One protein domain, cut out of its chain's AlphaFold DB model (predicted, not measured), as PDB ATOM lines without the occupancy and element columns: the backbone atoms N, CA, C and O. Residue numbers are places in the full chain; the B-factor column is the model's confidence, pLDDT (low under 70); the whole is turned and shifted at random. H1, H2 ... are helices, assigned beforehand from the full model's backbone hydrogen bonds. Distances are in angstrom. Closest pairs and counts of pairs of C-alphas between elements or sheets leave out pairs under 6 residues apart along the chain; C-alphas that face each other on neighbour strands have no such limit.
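AT A GLANCE: This is residues 23 to 125 and 147 to 160 of the 221 residues of an uncharacterized protein of Catenulispora acidiphila (strain DSM 44928 / JCM 14897 / NBRC 102108 / NRRL B-24433 / ID139908) (UniProt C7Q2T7). A long helix, H1, sticks out with residues 23 to 38 like a handle from a compact head of short, mostly crossed helices. In the head H3, H4, H5, H6 and H7 pack together, H2 carries on from H1 and packs on H7, and H8 lies at the end of the head far from the handle. The printed part has 117 residues with eight named helices, H1 to H8 in chain order, and no named strand; the class is all helix. The whole is compact, with a radius of gyration of the C-alphas of 15.5 A, but elongated by the handle, spanning 55 by 32 by 29 A.

HOW THE PARTS SIT: H1, residues 23 to 45, and H2, residues 47 to 55, meet only through their link. H2 touches H7, residues 115 to 119; their closest C-alphas, of Ala 50 and Gly 116, are 6.0 A apart. H3, residues 61 to 71, touches H5, residues 88 to 93, about perpendicular at 75 degrees, closest at the C-alphas of Pro 61 and Glu 93, 4.8 A. H4, residues 76 to 82, touches H6, residues 101 to 111, at a steep tilt of 62 degrees, opposite ways, closest at the C-alphas of Cys 82 and Ala 106, 5.0 A. H8, residues 152 to 159, is close to H2 but not clearly touching; the closest C-alphas, of Lys 55 and Thr 159, are 5.9 A apart. Every O i to N i+4 pair is within hydrogen-bond range in H1 to H6 and H8; H7 has 0 of 1, but 2 of 2 O i to N i+3 pairs.

IN THESE COORDINATES: H1 begins at C-alpha 23 (-46.398, 0.850, 1.346) and is 33.0 A long; H3 is 15.8 A and H6 15.6 A. H8 ends at C-alpha 159 (2.056, 1.453, -10.642).

THE WHOLE: Residues 126 to 146 are not printed; C-alphas 125 and 147 are 12.7 A apart. No printed residue is under 70 in pLDDT.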
ATOM      1  N   GLN A  23     -46.929   2.186   1.103       86.94
ATOM      2  CA  GLN A  23     -46.398   0.850   1.346       86.94
ATOM      3  C   GLN A  23     -45.546   0.336   0.172       86.94
ATOM      4  O   GLN A  23     -44.487  -0.261   0.390       86.94
ATOM      5  N   GLU A  24     -45.956   0.581  -1.074       87.06
ATOM      6  CA  GLU A  24     -45.161   0.217  -2.254       87.06
ATOM      7  C   GLU A  24     -43.890   1.061  -2.365       87.06
ATOM      8  O   GLU A  24     -42.823   0.517  -2.655       87.06
ATOM      9  N   ALA A  25     -43.980   2.366  -2.091       85.44
ATOM     10  CA  ALA A  25     -42.825   3.256  -2.064       85.44
ATOM     11  C   ALA A  25     -41.810   2.822  -0.991       85.44
ATOM     12  O   ALA A  25     -40.631   2.664  -1.304       85.44
ATOM     13  N   ALA A  26     -42.272   2.528   0.229       86.44
ATOM     14  CA  ALA A  26     -41.433   2.013   1.312       86.44
ATOM     15  C   ALA A  26     -40.795   0.662   0.954       86.44
ATOM     16  O   ALA A  26     -39.619   0.426   1.227       86.44
ATOM     17  N   THR A  27     -41.540  -0.216   0.277       89.00
ATOM     18  CA  THR A  27     -41.019  -1.507  -0.189       89.00
ATOM     19  C   THR A  27     -39.926  -1.332  -1.249       89.00
ATOM     20  O   THR A  27     -38.932  -2.060  -1.240       89.00
ATOM     21  N   ILE A  28     -40.088  -0.384  -2.174       81.81
ATOM     22  CA  ILE A  28     -39.071  -0.056  -3.183       81.81
ATOM     23  C   ILE A  28     -37.829   0.537  -2.514       81.81
ATOM     24  O   ILE A  28     -36.721   0.100  -2.824       81.81
ATOM     25  N   ASP A  29     -38.005   1.471  -1.578       84.00
ATOM     26  CA  ASP A  29     -36.900   2.076  -0.830       84.00
ATOM     27  C   ASP A  29     -36.111   1.027  -0.054       84.00
ATOM     28  O   ASP A  29     -34.888   0.980  -0.166       84.00
ATOM     29  N   PHE A  30     -36.801   0.126   0.648       86.88
ATOM     30  CA  PHE A  30     -36.167  -0.977   1.361       86.88
ATOM     31  C   PHE A  30     -35.348  -1.870   0.420       86.88
ATOM     32  O   PHE A  30     -34.180  -2.141   0.683       86.88
ATOM     33  N   ARG A  31     -35.910  -2.277  -0.729       85.81
ATOM     34  CA  ARG A  31     -35.177  -3.086  -1.723       85.81
ATOM     35  C   ARG A  31     -33.963  -2.351  -2.285       85.81
ATOM     36  O   ARG A  31     -32.924  -2.975  -2.487       85.81
ATOM     37  N   ASN A  32     -34.092  -1.057  -2.570       78.81
ATOM     38  CA  ASN A  32     -32.990  -0.245  -3.077       78.81
ATOM     39  C   ASN A  32     -31.885  -0.102  -2.027       78.81
ATOM     40  O   ASN A  32     -30.717  -0.250  -2.373       78.81
ATOM     41  N   ALA A  33     -32.247   0.105  -0.758       80.50
ATOM     42  CA  ALA A  33     -31.305   0.143   0.354       80.50
ATOM     43  C   ALA A  33     -30.579  -1.200   0.527       80.50
ATOM     44  O   ALA A  33     -29.354  -1.216   0.556       80.50
ATOM     45  N   CYS A  34     -31.297  -2.332   0.531       86.81
ATOM     46  CA  CYS A  34     -30.677  -3.661   0.583       86.81
ATOM     47  C   CYS A  34     -29.697  -3.886  -0.575       86.81
ATOM     48  O   CYS A  34     -28.561  -4.293  -0.347       86.81
ATOM     49  N   ARG A  35     -30.097  -3.559  -1.813       76.56
ATOM     50  CA  ARG A  35     -29.219  -3.668  -2.992       76.56
ATOM     51  C   ARG A  35     -27.990  -2.769  -2.888       76.56
ATOM     52  O   ARG A  35     -26.921  -3.173  -3.330       76.56
ATOM     53  N   ALA A  36     -28.138  -1.566  -2.334       75.69
ATOM     54  CA  ALA A  36     -27.024  -0.650  -2.120       75.69
ATOM     55  C   ALA A  36     -26.028  -1.211  -1.095       75.69
ATOM     56  O   ALA A  36     -24.827  -1.198  -1.356       75.69
ATOM     57  N   THR A  37     -26.513  -1.773   0.018       78.75
ATOM     58  CA  THR A  37     -25.665  -2.434   1.023       78.75
ATOM     59  C   THR A  37     -24.939  -3.645   0.438       78.75
ATOM     60  O   THR A  37     -23.719  -3.730   0.537       78.75
ATOM     61  N   GLU A  38     -25.648  -4.543  -0.250       77.44
ATOM     62  CA  GLU A  38     -25.041  -5.716  -0.898       77.44
ATOM     63  C   GLU A  38     -23.996  -5.324  -1.954       77.44
ATOM     64  O   GLU A  38     -22.954  -5.974  -2.088       77.44
ATOM     65  N   ALA A  39     -24.264  -4.258  -2.717       73.12
ATOM     66  CA  ALA A  39     -23.320  -3.718  -3.685       73.12
ATOM     67  C   ALA A  39     -22.067  -3.153  -3.000       73.12
ATOM     68  O   ALA A  39     -20.964  -3.406  -3.482       73.12
ATOM     69  N   ALA A  40     -22.216  -2.452  -1.870       77.00
ATOM     70  CA  ALA A  40     -21.098  -1.930  -1.087       77.00
ATOM     71  C   ALA A  40     -20.235  -3.057  -0.492       77.00
ATOM     72  O   ALA A  40     -19.015  -3.040  -0.635       77.00
ATOM     73  N   GLU A  41     -20.854  -4.084   0.096       80.12
ATOM     74  CA  GLU A  41     -20.136  -5.251   0.626       80.12
ATOM     75  C   GLU A  41     -19.380  -6.014  -0.465       80.12
ATOM     76  O   GLU A  41     -18.243  -6.444  -0.269       80.12
ATOM     77  N   ARG A  42     -20.005  -6.196  -1.636       76.88
ATOM     78  CA  ARG A  42     -19.342  -6.822  -2.781       76.88
ATOM     79  C   ARG A  42     -18.176  -5.972  -3.276       76.88
ATOM     80  O   ARG A  42     -17.112  -6.526  -3.524       76.88
ATOM     81  N   ALA A  43     -18.352  -4.656  -3.374       77.75
ATOM     82  CA  ALA A  43     -17.287  -3.747  -3.778       77.75
ATOM     83  C   ALA A  43     -16.081  -3.804  -2.827       77.75
ATOM     84  O   ALA A  43     -14.949  -3.781  -3.304       77.75
ATOM     85  N   GLU A  44     -16.306  -3.932  -1.514       81.88
ATOM     86  CA  GLU A  44     -15.207  -4.066  -0.552       81.88
ATOM     87  C   GLU A  44     -14.508  -5.428  -0.668       81.88
ATOM     88  O   GLU A  44     -13.281  -5.471  -0.680       81.88
ATOM     89  N   ARG A  45     -15.250  -6.534  -0.849       83.19
ATOM     90  CA  ARG A  45     -14.644  -7.861  -1.095       83.19
ATOM     91  C   ARG A  45     -13.816  -7.908  -2.378       83.19
ATOM     92  O   ARG A  45     -12.748  -8.509  -2.402       83.19
ATOM     93  N   ASP A  46     -14.304  -7.274  -3.438       86.69
ATOM     94  CA  ASP A  46     -13.674  -7.327  -4.760       86.69
ATOM     95  C   ASP A  46     -12.531  -6.306  -4.909       86.69
ATOM     96  O   ASP A  46     -11.854  -6.271  -5.938       86.69
ATOM     97  N   LYS A  47     -12.286  -5.477  -3.891       89.50
ATOM     98  CA  LYS A  47     -11.300  -4.392  -3.907       89.50
ATOM     99  C   LYS A  47      -9.872  -4.876  -4.125       89.50
ATOM    100  O   LYS A  47      -9.150  -4.256  -4.903       89.50
ATOM    101  N   ASP A  48      -9.478  -5.988  -3.508       90.19
ATOM    102  CA  ASP A  48      -8.130  -6.551  -3.667       90.19
ATOM    103  C   ASP A  48      -7.924  -7.124  -5.074       90.19
ATOM    104  O   ASP A  48      -6.903  -6.877  -5.720       90.19
ATOM    105  N   ALA A  49      -8.932  -7.826  -5.601       93.69
ATOM    106  CA  ALA A  49      -8.921  -8.323  -6.975       93.69
ATOM    107  C   ALA A  49      -8.911  -7.170  -7.995       93.69
ATOM    108  O   ALA A  49      -8.195  -7.220  -9.004       93.69
ATOM    109  N   ALA A  50      -9.662  -6.101  -7.714       95.69
ATOM    110  CA  ALA A  50      -9.671  -4.884  -8.513       95.69
ATOM    111  C   ALA A  50      -8.312  -4.174  -8.471       95.69
ATOM    112  O   ALA A  50      -7.819  -3.763  -9.519       95.69
ATOM    113  N   TYR A  51      -7.670  -4.093  -7.302       95.88
ATOM    114  CA  TYR A  51      -6.328  -3.530  -7.166       95.88
ATOM    115  C   TYR A  51      -5.298  -4.337  -7.956       95.88
ATOM    116  O   TYR A  51      -4.517  -3.760  -8.711       95.88
ATOM    117  N   GLY A  52      -5.325  -5.670  -7.855       96.00
ATOM    118  CA  GLY A  52      -4.454  -6.545  -8.642       96.00
ATOM    119  C   GLY A  52      -4.632  -6.343 -10.151       96.00
ATOM    120  O   GLY A  52      -3.651  -6.224 -10.883       96.00
ATOM    121  N   SER A  53      -5.878  -6.220 -10.611       97.00
ATOM    122  CA  SER A  53      -6.200  -5.969 -12.022       97.00
ATOM    123  C   SER A  53      -5.772  -4.570 -12.483       97.00
ATOM    124  O   SER A  53      -5.187  -4.429 -13.556       97.00
ATOM    125  N   TRP A  54      -6.007  -3.540 -11.664       97.94
ATOM    126  CA  TRP A  54      -5.528  -2.176 -11.909       97.94
ATOM    127  C   TRP A  54      -4.001  -2.144 -11.999       97.94
ATOM    128  O   TRP A  54      -3.456  -1.598 -12.955       97.94
ATOM    129  N   LYS A  55      -3.301  -2.804 -11.072       96.94
ATOM    130  CA  LYS A  55      -1.836  -2.899 -11.069       96.94
ATOM    131  C   LYS A  55      -1.303  -3.627 -12.305       96.94
ATOM    132  O   LYS A  55      -0.218  -3.314 -12.781       96.94
ATOM    133  N   ALA A  56      -2.073  -4.569 -12.846       96.25
ATOM    134  CA  ALA A  56      -1.768  -5.277 -14.085       96.25
ATOM    135  C   ALA A  56      -2.121  -4.491 -15.367       96.25
ATOM    136  O   ALA A  56      -2.050  -5.061 -16.455       96.25
ATOM    137  N   GLY A  57      -2.528  -3.217 -15.272       97.12
ATOM    138  CA  GLY A  57      -2.827  -2.391 -16.447       97.12
ATOM    139  C   GLY A  57      -4.147  -2.739 -17.145       97.12
ATOM    140  O   GLY A  57      -4.295  -2.504 -18.342       97.12
ATOM    141  N   ARG A  58      -5.105  -3.361 -16.441       97.69
ATOM    142  CA  ARG A  58      -6.376  -3.822 -17.042       97.69
ATOM    143  C   ARG A  58      -7.435  -2.732 -17.199       97.69
ATOM    144  O   ARG A  58      -8.491  -3.015 -17.757       97.69
ATOM    145  N   LEU A  59      -7.180  -1.515 -16.724       97.94
ATOM    146  CA  LEU A  59      -8.112  -0.402 -16.877       97.94
ATOM    147  C   LEU A  59      -8.305  -0.055 -18.364       97.94
ATOM    148  O   LEU A  59      -7.354  -0.100 -19.145       97.94
ATOM    149  N   ARG A  60      -9.540   0.268 -18.759       97.81
ATOM    150  CA  ARG A  60      -9.913   0.561 -20.153       97.81
ATOM    151  C   ARG A  60     -10.314   2.037 -20.310       97.81
ATOM    152  O   ARG A  60     -11.378   2.388 -19.794       97.81
ATOM    153  N   PRO A  61      -9.549   2.872 -21.043       97.75
ATOM    154  CA  PRO A  61      -9.885   4.283 -21.274       97.75
ATOM    155  C   PRO A  61     -11.305   4.491 -21.811       97.75
ATOM    156  O   PRO A  61     -12.076   5.258 -21.251       97.75
ATOM    157  N   TYR A  62     -11.719   3.694 -22.799       96.38
ATOM    158  CA  TYR A  62     -13.075   3.745 -23.355       96.38
ATOM    159  C   TYR A  62     -14.191   3.599 -22.305       96.38
ATOM    160  O   TYR A  62     -15.248   4.214 -22.431       96.38
ATOM    161  N   LEU A  63     -13.988   2.784 -21.263       97.25
ATOM    162  CA  LEU A  63     -14.989   2.630 -20.203       97.25
ATOM    163  C   LEU A  63     -15.033   3.843 -19.270       97.25
ATOM    164  O   LEU A  63     -16.076   4.089 -18.667       97.25
ATOM    165  N   ILE A  64     -13.937   4.602 -19.175       97.19
ATOM    166  CA  ILE A  64     -13.900   5.890 -18.476       97.19
ATOM    167  C   ILE A  64     -14.732   6.905 -19.257       97.19
ATOM    168  O   ILE A  64     -15.704   7.409 -18.700       97.19
ATOM    169  N   THR A  65     -14.452   7.092 -20.552       95.81
ATOM    170  CA  THR A  65     -15.244   7.968 -21.436       95.81
ATOM    171  C   THR A  65     -16.724   7.624 -21.391       95.81
ATOM    172  O   THR A  65     -17.564   8.471 -21.105       95.81
ATOM    173  N   TYR A  66     -17.058   6.341 -21.557       95.00
ATOM    174  CA  TYR A  66     -18.442   5.881 -21.487       95.00
ATOM    175  C   TYR A  66     -19.123   6.240 -20.156       95.00
ATOM    176  O   TYR A  66     -20.285   6.654 -20.146       95.00
ATOM    177  N   ALA A  67     -18.433   6.066 -19.026       95.94
ATOM    178  CA  ALA A  67     -18.986   6.375 -17.712       95.94
ATOM    179  C   ALA A  67     -19.170   7.887 -17.505       95.94
ATOM    180  O   ALA A  67     -20.205   8.303 -16.984       95.94
ATOM    181  N   LEU A  68     -18.210   8.706 -17.939       96.19
ATOM    182  CA  LEU A  68     -18.284  10.164 -17.850       96.19
ATOM    183  C   LEU A  68     -19.414  10.721 -18.728       96.19
ATOM    184  O   LEU A  68     -20.299  11.414 -18.214       96.19
ATOM    185  N   ASP A  69     -19.478  10.308 -19.997       94.44
ATOM    186  CA  ASP A  69     -20.538  10.674 -20.946       94.44
ATOM    187  C   ASP A  69     -21.925  10.318 -20.403       94.44
ATOM    188  O   ASP A  69     -22.868  11.116 -20.441       94.44
ATOM    189  N   ARG A  70     -22.065   9.106 -19.846       93.94
ATOM    190  CA  ARG A  70     -23.339   8.612 -19.312       93.94
ATOM    191  C   ARG A  70     -23.855   9.455 -18.147       93.94
ATOM    192  O   ARG A  70     -25.074   9.545 -17.970       93.94
ATOM    193  N   HIS A  71     -22.954  10.051 -17.373       91.94
ATOM    194  CA  HIS A  71     -23.273  10.904 -16.230       91.94
ATOM    195  C   HIS A  71     -23.228  12.404 -16.560       91.94
ATOM    196  O   HIS A  71     -23.535  13.223 -15.694       91.94
ATOM    197  N   GLY A  72     -22.902  12.772 -17.804       93.56
ATOM    198  CA  GLY A  72     -22.768  14.164 -18.223       93.56
ATOM    199  C   GLY A  72     -21.651  14.905 -17.483       93.56
ATOM    200  O   GLY A  72     -21.786  16.095 -17.193       93.56
ATOM    201  N   LEU A  73     -20.595  14.182 -17.112       92.38
ATOM    202  CA  LEU A  73     -19.444  14.709 -16.392       92.38
ATOM    203  C   LEU A  73     -18.392  15.140 -17.413       92.38
ATOM    204  O   LEU A  73     -17.820  14.293 -18.084       92.38
ATOM    205  N   TYR A  74     -18.151  16.447 -17.523       88.31
ATOM    206  CA  TYR A  74     -17.236  17.009 -18.517       88.31
ATOM    207  C   TYR A  74     -16.308  18.061 -17.907       88.31
ATOM    208  O   TYR A  74     -16.727  18.854 -17.049       88.31
ATOM    209  N   GLY A  75     -15.081  18.106 -18.426       82.06
ATOM    210  CA  GLY A  75     -14.091  19.147 -18.161       82.06
ATOM    211  C   GLY A  75     -13.555  19.165 -16.717       82.06
ATOM    212  O   GLY A  75     -13.631  18.146 -16.024       82.06
ATOM    213  N   PRO A  76     -13.118  20.339 -16.212       91.06
ATOM    214  CA  PRO A  76     -12.265  20.463 -15.014       91.06
ATOM    215  C   PRO A  76     -12.818  19.855 -13.729       91.06
ATOM    216  O   PRO A  76     -12.117  19.628 -12.744       91.06
ATOM    217  N   ARG A  77     -14.138  19.668 -13.683       91.81
ATOM    218  CA  ARG A  77     -14.833  19.181 -12.493       91.81
ATOM    219  C   ARG A  77     -14.490  17.728 -12.193       91.81
ATOM    220  O   ARG A  77     -14.550  17.350 -11.025       91.81
ATOM    221  N   VAL A  78     -14.168  16.934 -13.215       95.50
ATOM    222  CA  VAL A  78     -13.783  15.530 -13.043       95.50
ATOM    223  C   VAL A  78     -12.436  15.452 -12.338       95.50
ATOM    224  O   VAL A  78     -12.333  14.748 -11.332       95.50
ATOM    225  N   ASP A  79     -11.459  16.241 -12.788       97.25
ATOM    226  CA  ASP A  79     -10.133  16.324 -12.178       97.25
ATOM    227  C   ASP A  79     -10.214  16.715 -10.705       97.25
ATOM    228  O   ASP A  79      -9.777  15.973  -9.825       97.25
ATOM    229  N   VAL A  80     -10.900  17.824 -10.411       96.06
ATOM    230  CA  VAL A  80     -11.068  18.316  -9.036       96.06
ATOM    231  C   VAL A  80     -11.757  17.277  -8.147       96.06
ATOM    232  O   VAL A  80     -11.328  17.054  -7.016       96.06
ATOM    233  N   ALA A  81     -12.808  16.616  -8.644       93.38
ATOM    234  CA  ALA A  81     -13.516  15.586  -7.886       93.38
ATOM    235  C   ALA A  81     -12.657  14.335  -7.632       93.38
ATOM    236  O   ALA A  81     -12.851  13.654  -6.623       93.38
ATOM    237  N   CYS A  82     -11.704  14.047  -8.519       95.50
ATOM    238  CA  CYS A  82     -10.761  12.942  -8.371       95.50
ATOM    239  C   CYS A  82      -9.466  13.332  -7.640       95.50
ATOM    240  O   CYS A  82      -8.638  12.459  -7.377       95.50
ATOM    241  N   GLY A  83      -9.305  14.607  -7.271       96.12
ATOM    242  CA  GLY A  83      -8.116  15.127  -6.598       96.12
ATOM    243  C   GLY A  83      -6.917  15.329  -7.525       96.12
ATOM    244  O   GLY A  83      -5.782  15.275  -7.056       96.12
ATOM    245  N   THR A  84      -7.154  15.535  -8.820       96.50
ATOM    246  CA  THR A  84      -6.122  15.799  -9.826       96.50
ATOM    247  C   THR A  84      -6.188  17.224 -10.355       96.50
ATOM    248  O   THR A  84      -7.142  17.965 -10.120       96.50
ATOM    249  N   GLU A  85      -5.135  17.609 -11.069       95.81
ATOM    250  CA  GLU A  85      -5.080  18.842 -11.846       95.81
ATOM    251  C   GLU A  85      -5.399  18.534 -13.312       95.81
ATOM    252  O   GLU A  85      -5.011  17.477 -13.821       95.81
ATOM    253  N   GLU A  86      -6.075  19.462 -13.992       95.00
ATOM    254  CA  GLU A  86      -6.261  19.376 -15.442       95.00
ATOM    255  C   GLU A  86      -4.899  19.292 -16.159       95.00
ATOM    256  O   GLU A  86      -3.960  19.989 -15.754       95.00
ATOM    257  N   PRO A  87      -4.768  18.487 -17.233       96.50
ATOM    258  CA  PRO A  87      -5.831  17.808 -17.986       96.50
ATOM    259  C   PRO A  87      -5.923  16.294 -17.689       96.50
ATOM    260  O   PRO A  87      -6.048  15.491 -18.613       96.50
ATOM    261  N   ALA A  88      -5.801  15.862 -16.427       97.00
ATOM    262  CA  ALA A  88      -5.668  14.435 -16.111       97.00
ATOM    263  C   ALA A  88      -6.827  13.576 -16.638       97.00
ATOM    264  O   ALA A  88      -6.569  12.509 -17.187       97.00
ATOM    265  N   ALA A  89      -8.077  14.022 -16.495       96.56
ATOM    266  CA  ALA A  89      -9.243  13.287 -16.975       96.56
ATOM    267  C   ALA A  89      -9.207  13.084 -18.498       96.56
ATOM    268  O   ALA A  89      -9.360  11.952 -18.960       96.56
ATOM    269  N   ASP A  90      -8.895  14.137 -19.261       96.88
ATOM    270  CA  ASP A  90      -8.727  14.049 -20.717       96.88
ATOM    271  C   ASP A  90      -7.591  13.073 -21.082       96.88
ATOM    272  O   ASP A  90      -7.718  12.249 -21.990       96.88
ATOM    273  N   GLU A  91      -6.477  13.117 -20.343       97.69
ATOM    274  CA  GLU A  91      -5.345  12.203 -20.525       97.69
ATOM    275  C   GLU A  91      -5.693  10.746 -20.169       97.69
ATOM    276  O   GLU A  91      -5.126   9.812 -20.750       97.69
ATOM    277  N   TRP A  92      -6.625  10.529 -19.234       97.88
ATOM    278  CA  TRP A  92      -7.132   9.198 -18.905       97.88
ATOM    279  C   TRP A  92      -7.964   8.624 -20.046       97.88
ATOM    280  O   TRP A  92      -7.777   7.466 -20.420       97.88
ATOM    281  N   GLU A  93      -8.865   9.428 -20.609       96.88
ATOM    282  CA  GLU A  93      -9.705   9.060 -21.751       96.88
ATOM    283  C   GLU A  93      -8.875   8.814 -23.015       96.88
ATOM    284  O   GLU A  93      -9.129   7.864 -23.757       96.88
ATOM    285  N   ALA A  94      -7.825   9.616 -23.213       97.19
ATOM    286  CA  ALA A  94      -6.853   9.448 -24.289       97.19
ATOM    287  C   ALA A  94      -5.897   8.257 -24.082       97.19
ATOM    288  O   ALA A  94      -5.162   7.895 -24.998       97.19
ATOM    289  N   GLY A  95      -5.887   7.632 -22.900       97.81
ATOM    290  CA  GLY A  95      -5.028   6.485 -22.603       97.81
ATOM    291  C   GLY A  95      -3.548   6.821 -22.373       97.81
ATOM    292  O   GLY A  95      -2.734   5.902 -22.282       97.81
ATOM    293  N   VAL A  96      -3.188   8.101 -22.245       98.38
ATOM    294  CA  VAL A  96      -1.790   8.565 -22.121       98.38
ATOM    295  C   VAL A  96      -1.354   8.800 -20.671       98.38
ATOM    296  O   VAL A  96      -0.161   8.850 -20.378       98.38
ATOM    297  N   ARG A  97      -2.301   8.882 -19.729       97.75
ATOM    298  CA  ARG A  97      -2.018   8.922 -18.287       97.75
ATOM    299  C   ARG A  97      -2.804   7.845 -17.568       97.75
ATOM    300  O   ARG A  97      -4.016   7.778 -17.686       97.75
ATOM    301  N   TYR A  98      -2.128   7.021 -16.776       98.19
ATOM    302  CA  TYR A  98      -2.800   6.015 -15.957       98.19
ATOM    303  C   TYR A  98      -3.172   6.625 -14.599       98.19
ATOM    304  O   TYR A  98      -2.279   7.170 -13.942       98.19
ATOM    305  N   PRO A  99      -4.437   6.550 -14.145       97.94
ATOM    306  CA  PRO A  99      -4.809   7.082 -12.841       97.94
ATOM    307  C   PRO A  99      -4.129   6.288 -11.724       97.94
ATOM    308  O   PRO A  99      -4.026   5.054 -11.776       97.94
ATOM    309  N   THR A 100      -3.699   6.988 -10.677       97.19
ATOM    310  CA  THR A 100      -3.234   6.353  -9.442       97.19
ATOM    311  C   THR A 100      -4.374   5.575  -8.779       97.19
ATOM    312  O   THR A 100      -5.554   5.778  -9.070       97.19
ATOM    313  N   TRP A 101      -4.056   4.663  -7.856       96.12
ATOM    314  CA  TRP A 101      -5.102   3.887  -7.183       96.12
ATOM    315  C   TRP A 101      -6.127   4.756  -6.421       96.12
ATOM    316  O   TRP A 101      -7.325   4.479  -6.523       96.12
ATOM    317  N   PRO A 102      -5.726   5.808  -5.676       96.00
ATOM    318  CA  PRO A 102      -6.678   6.746  -5.083       96.00
ATOM    319  C   PRO A 102      -7.558   7.464  -6.115       96.00
ATOM    320  O   PRO A 102      -8.774   7.487  -5.932       96.00
ATOM    321  N   GLU A 103      -6.970   7.972  -7.203       97.25
ATOM    322  CA  GLU A 103      -7.693   8.657  -8.287       97.25
ATOM    323  C   GLU A 103      -8.717   7.724  -8.946       97.25
ATOM    324  O   GLU A 103      -9.879   8.085  -9.110       97.25
ATOM    325  N   PHE A 104      -8.333   6.477  -9.234       97.75
ATOM    326  CA  PHE A 104      -9.235   5.491  -9.831       97.75
ATOM    327  C   PHE A 104     -10.426   5.159  -8.915       97.75
ATOM    328  O   PHE A 104     -11.565   5.058  -9.379       97.75
ATOM    329  N   LYS A 105     -10.206   5.042  -7.598       95.81
ATOM    330  CA  LYS A 105     -11.312   4.883  -6.639       95.81
ATOM    331  C   LYS A 105     -12.237   6.098  -6.620       95.81
ATOM    332  O   LYS A 105     -13.450   5.919  -6.535       95.81
ATOM    333  N   ALA A 106     -11.679   7.306  -6.693       95.56
ATOM    334  CA  ALA A 106     -12.466   8.532  -6.735       95.56
ATOM    335  C   ALA A 106     -13.310   8.610  -8.018       95.56
ATOM    336  O   ALA A 106     -14.506   8.877  -7.933       95.56
ATOM    337  N   LEU A 107     -12.743   8.252  -9.173       96.56
ATOM    338  CA  LEU A 107     -13.459   8.153 -10.448       96.56
ATOM    339  C   LEU A 107     -14.629   7.157 -10.381       96.56
ATOM    340  O   LEU A 107     -15.742   7.459 -10.818       96.56
ATOM    341  N   ALA A 108     -14.400   5.971  -9.812       95.31
ATOM    342  CA  ALA A 108     -15.443   4.959  -9.644       95.31
ATOM    343  C   ALA A 108     -16.582   5.458  -8.738       95.31
ATOM    344  O   ALA A 108     -17.759   5.286  -9.059       95.31
ATOM    345  N   ALA A 109     -16.245   6.145  -7.643       92.38
ATOM    346  CA  ALA A 109     -17.229   6.761  -6.759       92.38
ATOM    347  C   ALA A 109     -18.005   7.897  -7.451       92.38
ATOM    348  O   ALA A 109     -19.228   7.951  -7.343       92.38
ATOM    349  N   LEU A 110     -17.317   8.766  -8.197       93.19
ATOM    350  CA  LEU A 110     -17.908   9.900  -8.913       93.19
ATOM    351  C   LEU A 110     -18.929   9.451  -9.966       93.19
ATOM    352  O   LEU A 110     -20.000  10.039 -10.103       93.19
ATOM    353  N   THR A 111     -18.600   8.391 -10.698       93.38
ATOM    354  CA  THR A 111     -19.433   7.844 -11.778       93.38
ATOM    355  C   THR A 111     -20.440   6.801 -11.292       93.38
ATOM    356  O   THR A 111     -21.230   6.298 -12.082       93.38
ATOM    357  N   LEU A 112     -20.438   6.463  -9.997       91.12
ATOM    358  CA  LEU A 112     -21.304   5.441  -9.395       91.12
ATOM    359  C   LEU A 112     -21.168   4.046 -10.039       91.12
ATOM    360  O   LEU A 112     -22.078   3.216  -9.935       91.12
ATOM    361  N   TYR A 113     -20.034   3.762 -10.680       92.19
ATOM    362  CA  TYR A 113     -19.715   2.444 -11.221       92.19
ATOM    363  C   TYR A 113     -18.800   1.672 -10.260       92.19
ATOM    364  O   TYR A 113     -17.880   2.244  -9.678       92.19
ATOM    365  N   PRO A 114     -18.986   0.348 -10.102       93.38
ATOM    366  CA  PRO A 114     -18.041  -0.461  -9.340       93.38
ATOM    367  C   PRO A 114     -16.680  -0.499 -10.047       93.38
ATOM    368  O   PRO A 114     -16.629  -0.516 -11.275       93.38
ATOM    369  N   LEU A 115     -15.579  -0.618  -9.297       94.75
ATOM    370  CA  LEU A 115     -14.214  -0.688  -9.854       94.75
ATOM    371  C   LEU A 115     -14.082  -1.734 -10.974       94.75
ATOM    372  O   LEU A 115     -13.508  -1.465 -12.027       94.75
ATOM    373  N   GLY A 116     -14.683  -2.915 -10.782       94.56
ATOM    374  CA  GLY A 116     -14.681  -3.995 -11.771       94.56
ATOM    375  C   GLY A 116     -15.323  -3.624 -13.114       94.56
ATOM    376  O   GLY A 116     -14.997  -4.239 -14.126       94.56
ATOM    377  N   HIS A 117     -16.185  -2.599 -13.157       94.69
ATOM    378  CA  HIS A 117     -16.748  -2.093 -14.406       94.69
ATOM    379  C   HIS A 117     -15.649  -1.670 -15.374       94.69
ATOM    380  O   HIS A 117     -15.712  -2.068 -16.527       94.69
ATOM    381  N   PHE A 118     -14.648  -0.922 -14.907       97.00
ATOM    382  CA  PHE A 118     -13.589  -0.351 -15.746       97.00
ATOM    383  C   PHE A 118     -12.464  -1.339 -16.082       97.00
ATOM    384  O   PHE A 118     -11.621  -1.051 -16.929       97.00
ATOM    385  N   LEU A 119     -12.437  -2.484 -15.396       96.75
ATOM    386  CA  LEU A 119     -11.395  -3.511 -15.494       96.75
ATOM    387  C   LEU A 119     -11.822  -4.717 -16.340       96.75
ATOM    388  O   LEU A 119     -11.005  -5.593 -16.622       96.75
ATOM    389  N   ARG A 120     -13.102  -4.795 -16.716       94.06
ATOM    390  CA  ARG A 120     -13.606  -5.862 -17.582       94.06
ATOM    391  C   ARG A 120     -13.097  -5.677 -19.005       94.06
ATOM    392  O   ARG A 120     -12.861  -4.556 -19.459       94.06
ATOM    393  N   ASP A 121     -13.021  -6.775 -19.743       92.81
ATOM    394  CA  ASP A 121     -12.768  -6.683 -21.172       92.81
ATOM    395  C   ASP A 121     -13.944  -5.975 -21.857       92.81
ATOM    396  O   ASP A 121     -15.110  -6.356 -21.720       92.81
ATOM    397  N   ALA A 122     -13.625  -4.889 -22.555       85.69
ATOM    398  CA  ALA A 122     -14.569  -4.160 -23.375       85.69
ATOM    399  C   ALA A 122     -14.446  -4.678 -24.805       85.69
ATOM    400  O   ALA A 122     -13.365  -4.649 -25.388       85.69
ATOM    401  N   ASN A 123     -15.564  -5.124 -25.367       88.38
ATOM    402  CA  ASN A 123     -15.686  -5.369 -26.795       88.38
ATOM    403  C   ASN A 123     -16.676  -4.339 -27.355       88.38
ATOM    404  O   ASN A 123     -17.868  -4.642 -27.466       88.38
ATOM    405  N   PRO A 124     -16.240  -3.080 -27.555       86.62
ATOM    406  CA  PRO A 124     -17.116  -2.059 -28.104       86.62
ATOM    407  C   PRO A 124     -17.571  -2.491 -29.493       86.62
ATOM    408  O   PRO A 124     -16.786  -2.985 -30.298       86.62
ATOM    409  N   ILE A 125     -18.861  -2.317 -29.760       85.81
ATOM    410  CA  ILE A 125     -19.437  -2.662 -31.055       85.81
ATOM    411  C   ILE A 125     -18.917  -1.629 -32.064       85.81
ATOM    412  O   ILE A 125     -19.202  -0.443 -31.876       85.81
ATOM    413  N   ILE A 147     -10.494   3.757 -27.430       96.06
ATOM    414  CA  ILE A 147      -9.168   3.451 -26.885       96.06
ATOM    415  C   ILE A 147      -9.311   2.371 -25.806       96.06
ATOM    416  O   ILE A 147      -9.926   2.574 -24.758       96.06
ATOM    417  N   LEU A 148      -8.764   1.184 -26.072       96.19
ATOM    418  CA  LEU A 148      -8.959   0.010 -25.214       96.19
ATOM    419  C   LEU A 148      -7.869  -0.183 -24.161       96.19
ATOM    420  O   LEU A 148      -8.101  -0.870 -23.171       96.19
ATOM    421  N   CYS A 149      -6.695   0.405 -24.345       96.94
ATOM    422  CA  CYS A 149      -5.554   0.204 -23.461       96.94
ATOM    423  C   CYS A 149      -4.857   1.532 -23.207       96.94
ATOM    424  O   CYS A 149      -4.831   2.392 -24.081       96.94
ATOM    425  N   PHE A 150      -4.265   1.659 -22.025       98.06
ATOM    426  CA  PHE A 150      -3.318   2.728 -21.744       98.06
ATOM    427  C   PHE A 150      -1.948   2.416 -22.337       98.06
ATOM    428  O   PHE A 150      -1.595   1.246 -22.526       98.06
ATOM    429  N   GLU A 151      -1.160   3.460 -22.559       98.00
ATOM    430  CA  GLU A 151       0.248   3.322 -22.907       98.00
ATOM    431  C   GLU A 151       1.018   2.581 -21.790       98.00
ATOM    432  O   GLU A 151       0.811   2.856 -20.598       98.00
ATOM    433  N   PRO A 152       1.911   1.629 -22.127       97.19
ATOM    434  CA  PRO A 152       2.705   0.893 -21.139       97.19
ATOM    435  C   PRO A 152       3.492   1.800 -20.186       97.19
ATOM    436  O   PRO A 152       3.589   1.522 -18.988       97.19
ATOM    437  N   GLU A 153       4.021   2.904 -20.706       96.56
ATOM    438  CA  GLU A 153       4.782   3.912 -19.974       96.56
ATOM    439  C   GLU A 153       3.917   4.591 -18.908       96.56
ATOM    440  O   GLU A 153       4.355   4.747 -17.763       96.56
ATOM    441  N   ALA A 154       2.670   4.919 -19.252       96.88
ATOM    442  CA  ALA A 154       1.701   5.511 -18.339       96.88
ATOM    443  C   ALA A 154       1.359   4.550 -17.192       96.88
ATOM    444  O   ALA A 154       1.367   4.937 -16.019       96.88
ATOM    445  N   ILE A 155       1.132   3.268 -17.512       97.19
ATOM    446  CA  ILE A 155       0.876   2.219 -16.513       97.19
ATOM    447  C   ILE A 155       2.077   2.098 -15.569       97.19
ATOM    448  O   ILE A 155       1.916   2.055 -14.346       97.19
ATOM    449  N   TRP A 156       3.296   2.061 -16.111       94.88
ATOM    450  CA  TRP A 156       4.516   1.979 -15.309       94.88
ATOM    451  C   TRP A 156       4.717   3.191 -14.403       94.88
ATOM    452  O   TRP A 156       5.169   3.014 -13.271       94.88
ATOM    453  N   ALA A 157       4.385   4.395 -14.868       93.56
ATOM    454  CA  ALA A 157       4.510   5.612 -14.075       93.56
ATOM    455  C   ALA A 157       3.630   5.568 -12.814       93.56
ATOM    456  O   ALA A 157       4.104   5.893 -11.727       93.56
ATOM    457  N   ALA A 158       2.383   5.103 -12.934       94.31
ATOM    458  CA  ALA A 158       1.421   5.081 -11.830       94.31
ATOM    459  C   ALA A 158       1.544   3.862 -10.897       94.31
ATOM    460  O   ALA A 158       1.184   3.937  -9.723       94.31
ATOM    461  N   THR A 159       2.019   2.718 -11.405       94.19
ATOM    462  CA  THR A 159       2.056   1.453 -10.642       94.19
ATOM    463  C   THR A 159       3.395   1.167  -9.973       94.19
ATOM    464  O   THR A 159       3.477   0.297  -9.100       94.19
ATOM    465  N   ARG A 160       4.463   1.877 -10.355       88.25
ATOM    466  CA  ARG A 160       5.740   1.771  -9.653       88.25
ATOM    467  C   ARG A 160       5.591   2.356  -8.259       88.25
ATOM    468  O   ARG A 160       5.368   3.551  -8.098       88.25
TER     469      ARG A 160